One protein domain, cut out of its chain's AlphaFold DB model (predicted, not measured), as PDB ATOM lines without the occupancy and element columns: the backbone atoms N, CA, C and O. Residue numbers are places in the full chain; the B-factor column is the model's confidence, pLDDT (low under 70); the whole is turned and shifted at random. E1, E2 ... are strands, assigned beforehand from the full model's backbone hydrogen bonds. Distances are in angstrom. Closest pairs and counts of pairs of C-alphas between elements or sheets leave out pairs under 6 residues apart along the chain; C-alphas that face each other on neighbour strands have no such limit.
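Overview. This is residues 187 to 273 of the 967 residues of the protein "Wd repeat domain-containing protein" of Cyclospora cayetanensis (UniProt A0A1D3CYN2). One antiparallel sheet of four strands, in the order E1 E2 E3 E4, is strongly twisted and curled like part of a barrel; the tip of the E2-E3 loop, residues 231 to 236, sticks out. The strands form a meander, each the antiparallel neighbour of the one before. The printed part has 87 residues, no named helix and 35 residues in strands, under half; its class is all strand. It is loose, with a radius of gyration of the C-alphas of 15.3 A and spans of 49 by 34 by 22 A.

Along the chain. E2, residues 215 to 227, is 30.3 A long and bends by 72 degrees at residue 222. E3, residues 241 to 250, is 26.9 A long. E1, residues 205 to 210, begins at C-alpha (246.508, 119.525, 272.133). E4, residues 258 to 263, ends at C-alpha (229.784, 122.752, 269.317).

Arrangement. Hairpin E2 and E3 has N 222 and O 245 2.8 A apart. Hairpin E1 and E2, at 113 degrees, has N 206 and O 219 2.8 A apart. Hairpin E3 and E4 has N 244 and O 261 2.9 A apart. Edge strands E1 and E4 are apart. Residues 190 to 191 pair antiparallel with residues 206 to 207 of E1.

Size, cuts and confidence. The farthest C-alphas, Glu 234 and Pro 252, are 49.4 A apart. The printed part has no cut; the E2 to E3 link is long, 13 residues. pLDDT is under 70 in 39 residues, among them 187 to 203.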
ATOM      1  N   ASP A 187     231.872 119.545 280.801       41.53
ATOM      2  CA  ASP A 187     232.989 119.711 279.866       41.53
ATOM      3  C   ASP A 187     233.609 121.118 279.749       41.53
ATOM      4  O   ASP A 187     233.447 121.841 278.765       41.53
ATOM      5  N   ILE A 188     234.424 121.489 280.745       43.16
ATOM      6  CA  ILE A 188     235.282 122.682 280.663       43.16
ATOM      7  C   ILE A 188     236.483 122.379 279.754       43.16
ATOM      8  O   ILE A 188     237.489 121.818 280.195       43.16
ATOM      9  N   VAL A 189     236.380 122.782 278.490       49.47
ATOM     10  CA  VAL A 189     237.465 122.733 277.496       49.47
ATOM     11  C   VAL A 189     238.465 123.869 277.738       49.47
ATOM     12  O   VAL A 189     238.067 125.021 277.916       49.47
ATOM     13  N   ARG A 190     239.773 123.579 277.703       47.53
ATOM     14  CA  ARG A 190     240.843 124.591 277.719       47.53
ATOM     15  C   ARG A 190     241.809 124.393 276.553       47.53
ATOM     16  O   ARG A 190     242.409 123.332 276.397       47.53
ATOM     17  N   TYR A 191     241.985 125.450 275.766       41.50
ATOM     18  CA  TYR A 191     242.941 125.515 274.663       41.50
ATOM     19  C   TYR A 191     244.116 126.430 275.027       41.50
ATOM     20  O   TYR A 191     243.910 127.513 275.578       41.50
ATOM     21  N   PHE A 192     245.344 126.002 274.721       40.56
ATOM     22  CA  PHE A 192     246.575 126.715 275.073       40.56
ATOM     23  C   PHE A 192     247.444 126.937 273.820       40.56
ATOM     24  O   PHE A 192     248.217 126.053 273.457       40.56
ATOM     25  N   PRO A 193     247.373 128.112 273.163       37.03
ATOM     26  CA  PRO A 193     248.033 128.373 271.876       37.03
ATOM     27  C   PRO A 193     249.536 128.702 272.016       37.03
ATOM     28  O   PRO A 193     250.049 129.603 271.360       37.03
ATOM     29  N   GLN A 194     250.258 128.033 272.922       33.50
ATOM     30  CA  GLN A 194     251.648 128.383 273.268       33.50
ATOM     31  C   GLN A 194     252.710 127.830 272.302       33.50
ATOM     32  O   GLN A 194     253.898 128.095 272.485       33.50
ATOM     33  N   LEU A 195     252.301 127.108 271.258       38.38
ATOM     34  CA  LEU A 195     253.154 126.663 270.160       38.38
ATOM     35  C   LEU A 195     252.408 126.866 268.838       38.38
ATOM     36  O   LEU A 195     251.276 126.411 268.718       38.38
ATOM     37  N   HIS A 196     253.044 127.555 267.885       40.00
ATOM     38  CA  HIS A 196     253.274 127.133 266.490       40.00
ATOM     39  C   HIS A 196     253.700 128.331 265.608       40.00
ATOM     40  O   HIS A 196     253.181 129.437 265.722       40.00
ATOM     41  N   GLN A 197     254.658 128.092 264.705       34.53
ATOM     42  CA  GLN A 197     255.005 128.960 263.561       34.53
ATOM     43  C   GLN A 197     254.848 128.188 262.231       34.53
ATOM     44  O   GLN A 197     255.522 128.469 261.243       34.53
ATOM     45  N   GLN A 198     254.011 127.150 262.231       32.16
ATOM     46  CA  GLN A 198     253.807 126.196 261.137       32.16
ATOM     47  C   GLN A 198     252.321 125.792 261.074       32.16
ATOM     48  O   GLN A 198     251.615 125.998 262.065       32.16
ATOM     49  N   PRO A 199     251.817 125.302 259.922       41.72
ATOM     50  CA  PRO A 199     250.381 125.122 259.703       41.72
ATOM     51  C   PRO A 199     249.742 124.079 260.648       41.72
ATOM     52  O   PRO A 199     250.394 123.086 260.981       41.72
ATOM     53  N   PRO A 200     248.480 124.290 261.070       52.38
ATOM     54  CA  PRO A 200     247.829 123.518 262.134       52.38
ATOM     55  C   PRO A 200     247.260 122.161 261.678       52.38
ATOM     56  O   PRO A 200     247.245 121.848 260.487       52.38
ATOM     57  N   LEU A 201     246.709 121.429 262.663       52.75
ATOM     58  CA  LEU A 201     245.745 120.305 262.623       52.75
ATOM     59  C   LEU A 201     246.211 118.938 263.144       52.75
ATOM     60  O   LEU A 201     245.364 118.208 263.642       52.75
ATOM     61  N   GLN A 202     247.497 118.562 263.097       49.12
ATOM     62  CA  GLN A 202     247.932 117.244 263.619       49.12
ATOM     63  C   GLN A 202     248.543 117.269 265.029       49.12
ATOM     64  O   GLN A 202     248.836 116.207 265.583       49.12
ATOM     65  N   HIS A 203     248.813 118.442 265.605       54.16
ATOM     66  CA  HIS A 203     249.577 118.570 266.861       54.16
ATOM     67  C   HIS A 203     248.867 119.407 267.936       54.16
ATOM     68  O   HIS A 203     249.401 119.582 269.032       54.16
ATOM     69  N   ASP A 204     247.660 119.896 267.653       71.88
ATOM     70  CA  ASP A 204     246.932 120.805 268.532       71.88
ATOM     71  C   ASP A 204     246.312 120.030 269.705       71.88
ATOM     72  O   ASP A 204     245.345 119.277 269.552       71.88
ATOM     73  N   ARG A 205     246.922 120.186 270.888       77.25
ATOM     74  CA  ARG A 205     246.508 119.525 272.133       77.25
ATOM     75  C   ARG A 205     245.529 120.395 272.917       77.25
ATOM     76  O   ARG A 205     245.894 121.443 273.450       77.25
ATOM     77  N   LEU A 206     244.298 119.919 273.031       84.19
ATOM     78  CA  LEU A 206     243.287 120.429 273.952       84.19
ATOM     79  C   LEU A 206     243.464 119.766 275.316       84.19
ATOM     80  O   LEU A 206     243.712 118.564 275.385       84.19
ATOM     81  N   GLN A 207     243.277 120.525 276.396       81.19
ATOM     82  CA  GLN A 207     243.115 119.940 277.722       81.19
ATOM     83  C   GLN A 207     241.639 119.969 278.114       81.19
ATOM     84  O   GLN A 207     240.990 121.017 278.146       81.19
ATOM     85  N   LEU A 208     241.115 118.788 278.404       83.50
ATOM     86  CA  LEU A 208     239.715 118.528 278.704       83.50
ATOM     87  C   LEU A 208     239.570 118.067 280.147       83.50
ATOM     88  O   LEU A 208     240.531 117.604 280.762       83.50
ATOM     89  N   TRP A 209     238.358 118.160 280.681       78.75
ATOM     90  CA  TRP A 209     238.043 117.662 282.014       78.75
ATOM     91  C   TRP A 209     236.926 116.629 281.925       78.75
ATOM     92  O   TRP A 209     235.750 116.982 281.941       78.75
ATOM     93  N   SER A 210     237.298 115.352 281.792       70.62
ATOM     94  CA  SER A 210     236.322 114.266 281.663       70.62
ATOM     95  C   SER A 210     235.585 114.057 282.994       70.62
ATOM     96  O   SER A 210     236.224 113.686 283.988       70.62
ATOM     97  N   PRO A 211     234.249 114.229 283.050       63.03
ATOM     98  CA  PRO A 211     233.478 114.034 284.279       63.03
ATOM     99  C   PRO A 211     233.437 112.564 284.724       63.03
ATOM    100  O   PRO A 211     233.104 112.284 285.872       63.03
ATOM    101  N   HIS A 212     233.796 111.624 283.843       66.88
ATOM    102  CA  HIS A 212     233.896 110.199 284.160       66.88
ATOM    103  C   HIS A 212     235.259 109.811 284.750       66.88
ATOM    104  O   HIS A 212     235.331 108.882 285.550       66.88
ATOM    105  N   LEU A 213     236.330 110.528 284.386       66.75
ATOM    106  CA  LEU A 213     237.704 110.232 284.817       66.75
ATOM    107  C   LEU A 213     238.208 111.156 285.941       66.75
ATOM    108  O   LEU A 213     239.295 110.921 286.469       66.75
ATOM    109  N   PHE A 214     237.458 112.212 286.291       75.31
ATOM    110  CA  PHE A 214     237.790 113.217 287.324       75.31
ATOM    111  C   PHE A 214     239.221 113.785 287.221       75.31
ATOM    112  O   PHE A 214     239.842 114.168 288.215       75.31
ATOM    113  N   SER A 215     239.756 113.817 286.004       78.94
ATOM    114  CA  SER A 215     241.138 114.166 285.700       78.94
ATOM    115  C   SER A 215     241.202 115.011 284.433       78.94
ATOM    116  O   SER A 215     240.299 114.988 283.594       78.94
ATOM    117  N   ALA A 216     242.277 115.792 284.325       82.94
ATOM    118  CA  ALA A 216     242.603 116.469 283.084       82.94
ATOM    119  C   ALA A 216     243.051 115.424 282.053       82.94
ATOM    120  O   ALA A 216     243.916 114.599 282.353       82.94
ATOM    121  N   CYS A 217     242.461 115.477 280.865       88.62
ATOM    122  CA  CYS A 217     242.818 114.630 279.735       88.62
ATOM    123  C   CYS A 217     243.408 115.511 278.635       88.62
ATOM    124  O   CYS A 217     242.769 116.483 278.229       88.62
ATOM    125  N   ASP A 218     244.600 115.183 278.143       90.88
ATOM    126  CA  ASP A 218     245.141 115.832 276.949       90.88
ATOM    127  C   ASP A 218     244.596 115.090 275.724       90.88
ATOM    128  O   ASP A 218     244.710 113.867 275.655       90.88
ATOM    129  N   ALA A 219     244.025 115.801 274.754       92.25
ATOM    130  CA  ALA A 219     243.451 115.226 273.539       92.25
ATOM    131  C   ALA A 219     243.931 115.968 272.285       92.25
ATOM    132  O   ALA A 219     244.054 117.192 272.294       92.25
ATOM    133  N   SER A 220     244.191 115.237 271.202       92.06
ATOM    134  CA  SER A 220     244.456 115.807 269.877       92.06
ATOM    135  C   SER A 220     243.164 116.021 269.103       92.06
ATOM    136  O   SER A 220     242.275 115.167 269.129       92.06
ATOM    137  N   VAL A 221     243.102 117.116 268.344       90.69
ATOM    138  CA  VAL A 221     242.105 117.275 267.278       90.69
ATOM    139  C   VAL A 221     242.393 116.274 266.157       90.69
ATOM    140  O   VAL A 221     243.517 116.207 265.667       90.69
ATOM    141  N   LEU A 222     241.385 115.491 265.759       90.75
ATOM    142  CA  LEU A 222     241.434 114.631 264.571       90.75
ATOM    143  C   LEU A 222     240.814 115.326 263.357       90.75
ATOM    144  O   LEU A 222     241.369 115.280 262.260       90.75
ATOM    145  N   SER A 223     239.650 115.950 263.548       88.69
ATOM    146  CA  SER A 223     238.925 116.649 262.489       88.69
ATOM    147  C   SER A 223     238.064 117.787 263.046       88.69
ATOM    148  O   SER A 223     237.669 117.788 264.215       88.69
ATOM    149  N   VAL A 224     237.780 118.769 262.188       86.69
ATOM    150  CA  VAL A 224     236.793 119.828 262.424       86.69
ATOM    151  C   VAL A 224     235.920 119.913 261.180       86.69
ATOM    152  O   VAL A 224     236.369 120.383 260.134       86.69
ATOM    153  N   ALA A 225     234.677 119.454 261.284       85.31
ATOM    154  CA  ALA A 225     233.666 119.614 260.249       85.31
ATOM    155  C   ALA A 225     232.719 120.756 260.634       85.31
ATOM    156  O   ALA A 225     232.213 120.798 261.752       85.31
ATOM    157  N   TYR A 226     232.461 121.683 259.714       83.50
ATOM    158  CA  TYR A 226     231.446 122.718 259.910       83.50
ATOM    159  C   TYR A 226     230.139 122.258 259.282       83.50
ATOM    160  O   TYR A 226     230.076 122.050 258.070       83.50
ATOM    161  N   ASP A 227     229.105 122.123 260.104       78.94
ATOM    162  CA  ASP A 227     227.744 121.918 259.636       78.94
ATOM    163  C   ASP A 227     227.102 123.299 259.473       78.94
ATOM    164  O   ASP A 227     226.772 124.000 260.435       78.94
ATOM    165  N   MET A 228     227.033 123.745 258.220       77.56
ATOM    166  CA  MET A 228     226.282 124.936 257.851       77.56
ATOM    167  C   MET A 228     224.862 124.485 257.499       77.56
ATOM    168  O   MET A 228     224.691 123.884 256.431       77.56
ATOM    169  N   PRO A 229     223.840 124.784 258.327       65.12
ATOM    170  CA  PRO A 229     222.464 124.605 257.892       65.12
ATOM    171  C   PRO A 229     222.233 125.394 256.597       65.12
ATOM    172  O   PRO A 229     222.868 126.425 256.353       65.12
ATOM    173  N   GLY A 230     221.349 124.874 255.743       66.62
ATOM    174  CA  GLY A 230     221.068 125.458 254.429       66.62
ATOM    175  C   GLY A 230     220.637 126.926 254.504       66.62
ATOM    176  O   GLY A 230     220.224 127.403 255.559       66.62
ATOM    177  N   LEU A 231     220.735 127.628 253.364       54.25
ATOM    178  CA  LEU A 231     220.420 129.059 253.236       54.25
ATOM    179  C   LEU A 231     219.160 129.439 254.040       54.25
ATOM    180  O   LEU A 231     218.119 128.803 253.845       54.25
ATOM    181  N   PRO A 232     219.251 130.435 254.940       46.88
ATOM    182  CA  PRO A 232     218.221 130.667 255.939       46.88
ATOM    183  C   PRO A 232     216.919 131.136 255.293       46.88
ATOM    184  O   PRO A 232     216.916 131.950 254.367       46.88
ATOM    185  N   VAL A 233     215.802 130.650 255.834       57.53
ATOM    186  CA  VAL A 233     214.503 131.314 255.679       57.53
ATOM    187  C   VAL A 233     214.592 132.649 256.429       57.53
ATOM    188  O   VAL A 233     215.212 132.694 257.488       57.53
ATOM    189  N   GLU A 234     214.019 133.721 255.871       57.62
ATOM    190  CA  GLU A 234     214.468 135.118 256.084       57.62
ATOM    191  C   GLU A 234     214.556 135.624 257.544       57.62
ATOM    192  O   GLU A 234     215.258 136.603 257.787       57.62
ATOM    193  N   ASP A 235     213.923 134.950 258.512       58.44
ATOM    194  CA  ASP A 235     213.880 135.341 259.930       58.44
ATOM    195  C   ASP A 235     214.841 134.568 260.871       58.44
ATOM    196  O   ASP A 235     214.960 134.933 262.044       58.44
ATOM    197  N   GLU A 236     215.519 133.494 260.430       59.19
ATOM    198  CA  GLU A 236     216.414 132.708 261.307       59.19
ATOM    199  C   GLU A 236     217.908 133.069 261.142       59.19
ATOM    200  O   GLU A 236     218.440 133.053 260.029       59.19
ATOM    201  N   PRO A 237     218.644 133.357 262.241       58.22
ATOM    202  CA  PRO A 237     220.077 133.626 262.170       58.22
ATOM    203  C   PRO A 237     220.849 132.349 261.811       58.22
ATOM    204  O   PRO A 237     220.620 131.293 262.399       58.22
ATOM    205  N   LEU A 238     221.805 132.463 260.882       65.81
ATOM    206  CA  LEU A 238     222.617 131.353 260.367       65.81
ATOM    207  C   LEU A 238     223.464 130.687 261.476       65.81
ATOM    208  O   LEU A 238     224.619 131.057 261.702       65.81
ATOM    209  N   GLN A 239     222.898 129.697 262.168       72.69
ATOM    210  CA  GLN A 239     223.567 128.987 263.256       72.69
ATOM    211  C   GLN A 239     224.518 127.915 262.706       72.69
ATOM    212  O   GLN A 239     224.154 126.750 262.591       72.69
ATOM    213  N   VAL A 240     225.753 128.309 262.388       70.69
ATOM    214  CA  VAL A 240     226.816 127.358 262.024       70.69
ATOM    215  C   VAL A 240     227.241 126.563 263.259       70.69
ATOM    216  O   VAL A 240     227.761 127.131 264.222       70.69
ATOM    217  N   SER A 241     227.057 125.248 263.221       82.38
ATOM    218  CA  SER A 241     227.601 124.312 264.203       82.38
ATOM    219  C   SER A 241     228.962 123.781 263.739       82.38
ATOM    220  O   SER A 241     229.255 123.677 262.546       82.38
ATOM    221  N   ALA A 242     229.828 123.451 264.693       86.44
ATOM    222  CA  ALA A 242     231.093 122.772 264.442       86.44
ATOM    223  C   ALA A 242     231.079 121.404 265.127       86.44
ATOM    224  O   ALA A 242     230.751 121.284 266.305       86.44
ATOM    225  N   VAL A 243     231.441 120.369 264.384       86.69
ATOM    226  CA  VAL A 243     231.581 118.994 264.852       86.69
ATOM    227  C   VAL A 243     233.075 118.707 264.926       86.69
ATOM    228  O   VAL A 243     233.753 118.653 263.901       86.69
ATOM    229  N   VAL A 244     233.599 118.595 266.145       90.31
ATOM    230  CA  VAL A 244     235.032 118.418 266.404       90.31
ATOM    231  C   VAL A 244     235.274 116.996 266.897       90.31
ATOM    232  O   VAL A 244     234.809 116.626 267.975       90.31
ATOM    233  N   GLU A 245     236.001 116.196 266.123       91.00
ATOM    234  CA  GLU A 245     236.422 114.857 266.539       91.00
ATOM    235  C   GLU A 245     237.751 114.945 267.283       91.00
ATOM    236  O   GLU A 245     238.733 115.476 266.757       91.00
ATOM    237  N   LEU A 246     237.786 114.412 268.503       93.50
ATOM    238  CA  LEU A 246     238.950 114.429 269.381       93.50
ATOM    239  C   LEU A 246     239.366 113.003 269.760       93.50
ATOM    240  O   LEU A 246     238.519 112.124 269.921       93.50
ATOM    241  N   GLU A 247     240.670 112.792 269.936       94.75
ATOM    242  CA  GLU A 247     241.255 111.549 270.455       94.75
ATOM    243  C   GLU A 247     242.077 111.844 271.708       94.75
ATOM    244  O   GLU A 247     242.956 112.708 271.690       94.75
ATOM    245  N   VAL A 248     241.801 111.136 272.804       94.00
ATOM    246  CA  VAL A 248     242.566 111.270 274.049       94.00
ATOM    247  C   VAL A 248     243.989 110.735 273.847       94.00
ATOM    248  O   VAL A 248     244.189 109.606 273.413       94.00
ATOM    249  N   LEU A 249     244.986 111.532 274.225       94.31
ATOM    250  CA  LEU A 249     246.407 111.169 274.268       94.31
ATOM    251  C   LEU A 249     246.873 110.825 275.692       94.31
ATOM    252  O   LEU A 249     247.789 110.025 275.879       94.31
ATOM    253  N   SER A 250     246.278 111.464 276.702       92.62
ATOM    254  CA  SER A 250     246.589 111.262 278.120       92.62
ATOM    255  C   SER A 250     245.314 111.435 278.964       92.62
ATOM    256  O   SER A 250     244.474 112.257 278.599       92.62
ATOM    257  N   PRO A 251     245.136 110.712 280.088       89.25
ATOM    258  CA  PRO A 251     246.033 109.706 280.663       89.25
ATOM    259  C   PRO A 251     246.015 108.356 279.905       89.25
ATOM    260  O   PRO A 251     245.037 108.045 279.230       89.25
ATOM    261  N   PRO A 252     247.046 107.493 280.051       88.88
ATOM    262  CA  PRO A 252     247.207 106.282 279.228       88.88
ATOM    263  C   PRO A 252     246.086 105.234 279.305       88.88
ATOM    264  O   PRO A 252     246.016 104.374 278.438       88.88
ATOM    265  N   HIS A 253     245.231 105.271 280.331       88.62
ATOM    266  CA  HIS A 253     244.099 104.345 280.473       88.62
ATOM    267  C   HIS A 253     242.857 104.753 279.663       88.62
ATOM    268  O   HIS A 253     241.926 103.963 279.572       88.62
ATOM    269  N   ALA A 254     242.853 105.972 279.117       87.38
ATOM    270  CA  ALA A 254     241.851 106.488 278.185       87.38
ATOM    271  C   ALA A 254     242.478 106.835 276.819       87.38
ATOM    272  O   ALA A 254     241.806 107.343 275.932       87.38
ATOM    273  N   ALA A 255     243.785 106.610 276.633       92.75
ATOM    274  CA  ALA A 255     244.476 106.984 275.405       92.75
ATOM    275  C   ALA A 255     243.979 106.148 274.212       92.75
ATOM    276  O   ALA A 255     243.963 104.918 274.272       92.75
ATOM    277  N   GLY A 256     243.589 106.828 273.133       92.81
ATOM    278  CA  GLY A 256     242.883 106.249 271.988       92.81
ATOM    279  C   GLY A 256     241.352 106.352 272.064       92.81
ATOM    280  O   GLY A 256     240.695 106.075 271.059       92.81
ATOM    281  N   ASP A 257     240.767 106.783 273.191       93.50
ATOM    282  CA  ASP A 257     239.327 107.058 273.265       93.50
ATOM    283  C   ASP A 257     238.968 108.235 272.348       93.50
ATOM    284  O   ASP A 257     239.569 109.312 272.418       93.50
ATOM    285  N   ARG A 258     237.959 108.029 271.494       93.75
ATOM    286  CA  ARG A 258     237.465 109.020 270.529       93.75
ATOM    287  C   ARG A 258     236.062 109.485 270.873       93.75
ATOM    288  O   ARG A 258     235.199 108.682 271.218       93.75
ATOM    289  N   PHE A 259     235.836 110.784 270.741       89.31
ATOM    290  CA  PHE A 259     234.577 111.431 271.091       89.31
ATOM    291  C   PHE A 259     234.378 112.686 270.238       89.31
ATOM    292  O   PHE A 259     235.330 113.354 269.827       89.31
ATOM    293  N   THR A 260     233.114 112.989 269.957       89.19
ATOM    294  CA  THR A 260     232.713 114.025 269.004       89.19
ATOM    295  C   THR A 260     232.031 115.163 269.753       89.19
ATOM    296  O   THR A 260     230.926 115.003 270.270       89.19
ATOM    297  N   LEU A 261     232.685 116.322 269.822       86.69
ATOM    298  CA  LEU A 261     232.109 117.524 270.415       86.69
ATOM    299  C   LEU A 261     231.271 118.263 269.366       86.69
ATOM    300  O   LEU A 261     231.803 118.871 268.438       86.69
ATOM    301  N   HIS A 262     229.951 118.233 269.540       84.44
ATOM    302  CA  HIS A 262     229.017 119.050 268.769       84.44
ATOM    303  C   HIS A 262     228.943 120.454 269.381       84.44
ATOM    304  O   HIS A 262     228.138 120.721 270.275       84.44
ATOM    305  N   TYR A 263     229.794 121.358 268.904       81.81
ATOM    306  CA  TYR A 263     229.784 122.752 269.317       81.81
ATOM    307  C   TYR A 263     228.726 123.547 268.545       81.81
ATOM    308  O   TYR A 263     228.878 123.852 267.361       81.81
ATOM    309  N   CYS A 264     227.652 123.912 269.240       77.75
ATOM    310  CA  CYS A 264     226.696 124.916 268.785       77.75
ATOM    311  C   CYS A 264     226.934 126.187 269.614       77.75
ATOM    312  O   CYS A 264     226.687 126.134 270.822       77.75
ATOM    313  N   PRO A 265     227.396 127.306 269.025       69.44
ATOM    314  CA  PRO A 265     227.681 128.516 269.789       69.44
ATOM    315  C   PRO A 265     226.433 129.015 270.511       69.44
ATOM    316  O   PRO A 265     225.364 129.135 269.900       69.44
ATOM    317  N   VAL A 266     226.551 129.299 271.814       59.66
ATOM    318  CA  VAL A 266     225.404 129.782 272.588       59.66
ATOM    319  C   VAL A 266     225.120 131.229 272.163       59.66
ATOM    320  O   VAL A 266     225.973 132.102 272.333       59.66
ATOM    321  N   PRO A 267     223.930 131.539 271.610       56.09
ATOM    322  CA  PRO A 267     223.709 132.824 270.945       56.09
ATOM    323  C   PRO A 267     223.688 134.018 271.912       56.09
ATOM    324  O   PRO A 267     223.807 135.153 271.472       56.09
ATOM    325  N   ASN A 268     223.610 133.776 273.225       62.94
ATOM    326  CA  ASN A 268     223.609 134.803 274.273       62.94
ATOM    327  C   ASN A 268     224.962 135.522 274.478       62.94
ATOM    328  O   ASN A 268     225.070 136.335 275.393       62.94
ATOM    329  N   GLY A 269     225.994 135.206 273.688       52.12
ATOM    330  CA  GLY A 269     227.307 135.846 273.782       52.12
ATOM    331  C   GLY A 269     228.126 135.445 275.013       52.12
ATOM    332  O   GLY A 269     229.081 136.145 275.356       52.12
ATOM    333  N   ALA A 270     227.781 134.339 275.683       50.66
ATOM    334  CA  ALA A 270     228.623 133.774 276.731       50.66
ATOM    335  C   ALA A 270     230.032 133.436 276.184       50.66
ATOM    336  O   ALA A 270     230.161 133.034 275.024       50.66
ATOM    337  N   PRO A 271     231.102 133.590 276.987       42.88
ATOM    338  CA  PRO A 271     232.469 133.307 276.556       42.88
ATOM    339  C   PRO A 271     232.756 131.795 276.544       42.88
ATOM    340  O   PRO A 271     233.501 131.278 277.381       42.88
ATOM    341  N   ASP A 272     232.168 131.090 275.580       49.47
ATOM    342  CA  ASP A 272     232.503 129.700 275.265       49.47
ATOM    343  C   ASP A 272     233.995 129.596 274.896       49.47
ATOM    344  O   ASP A 272     234.521 130.382 274.105       49.47
ATOM    345  N   CYS A 273     234.708 128.612 275.451       46.75
ATOM    346  CA  CYS A 273     236.177 128.569 275.414       46.75
ATOM    347  C   CYS A 273     236.810 128.216 274.043       46.75
ATOM    348  O   CYS A 273     238.022 128.026 273.967       46.75
TER     349      CYS A 273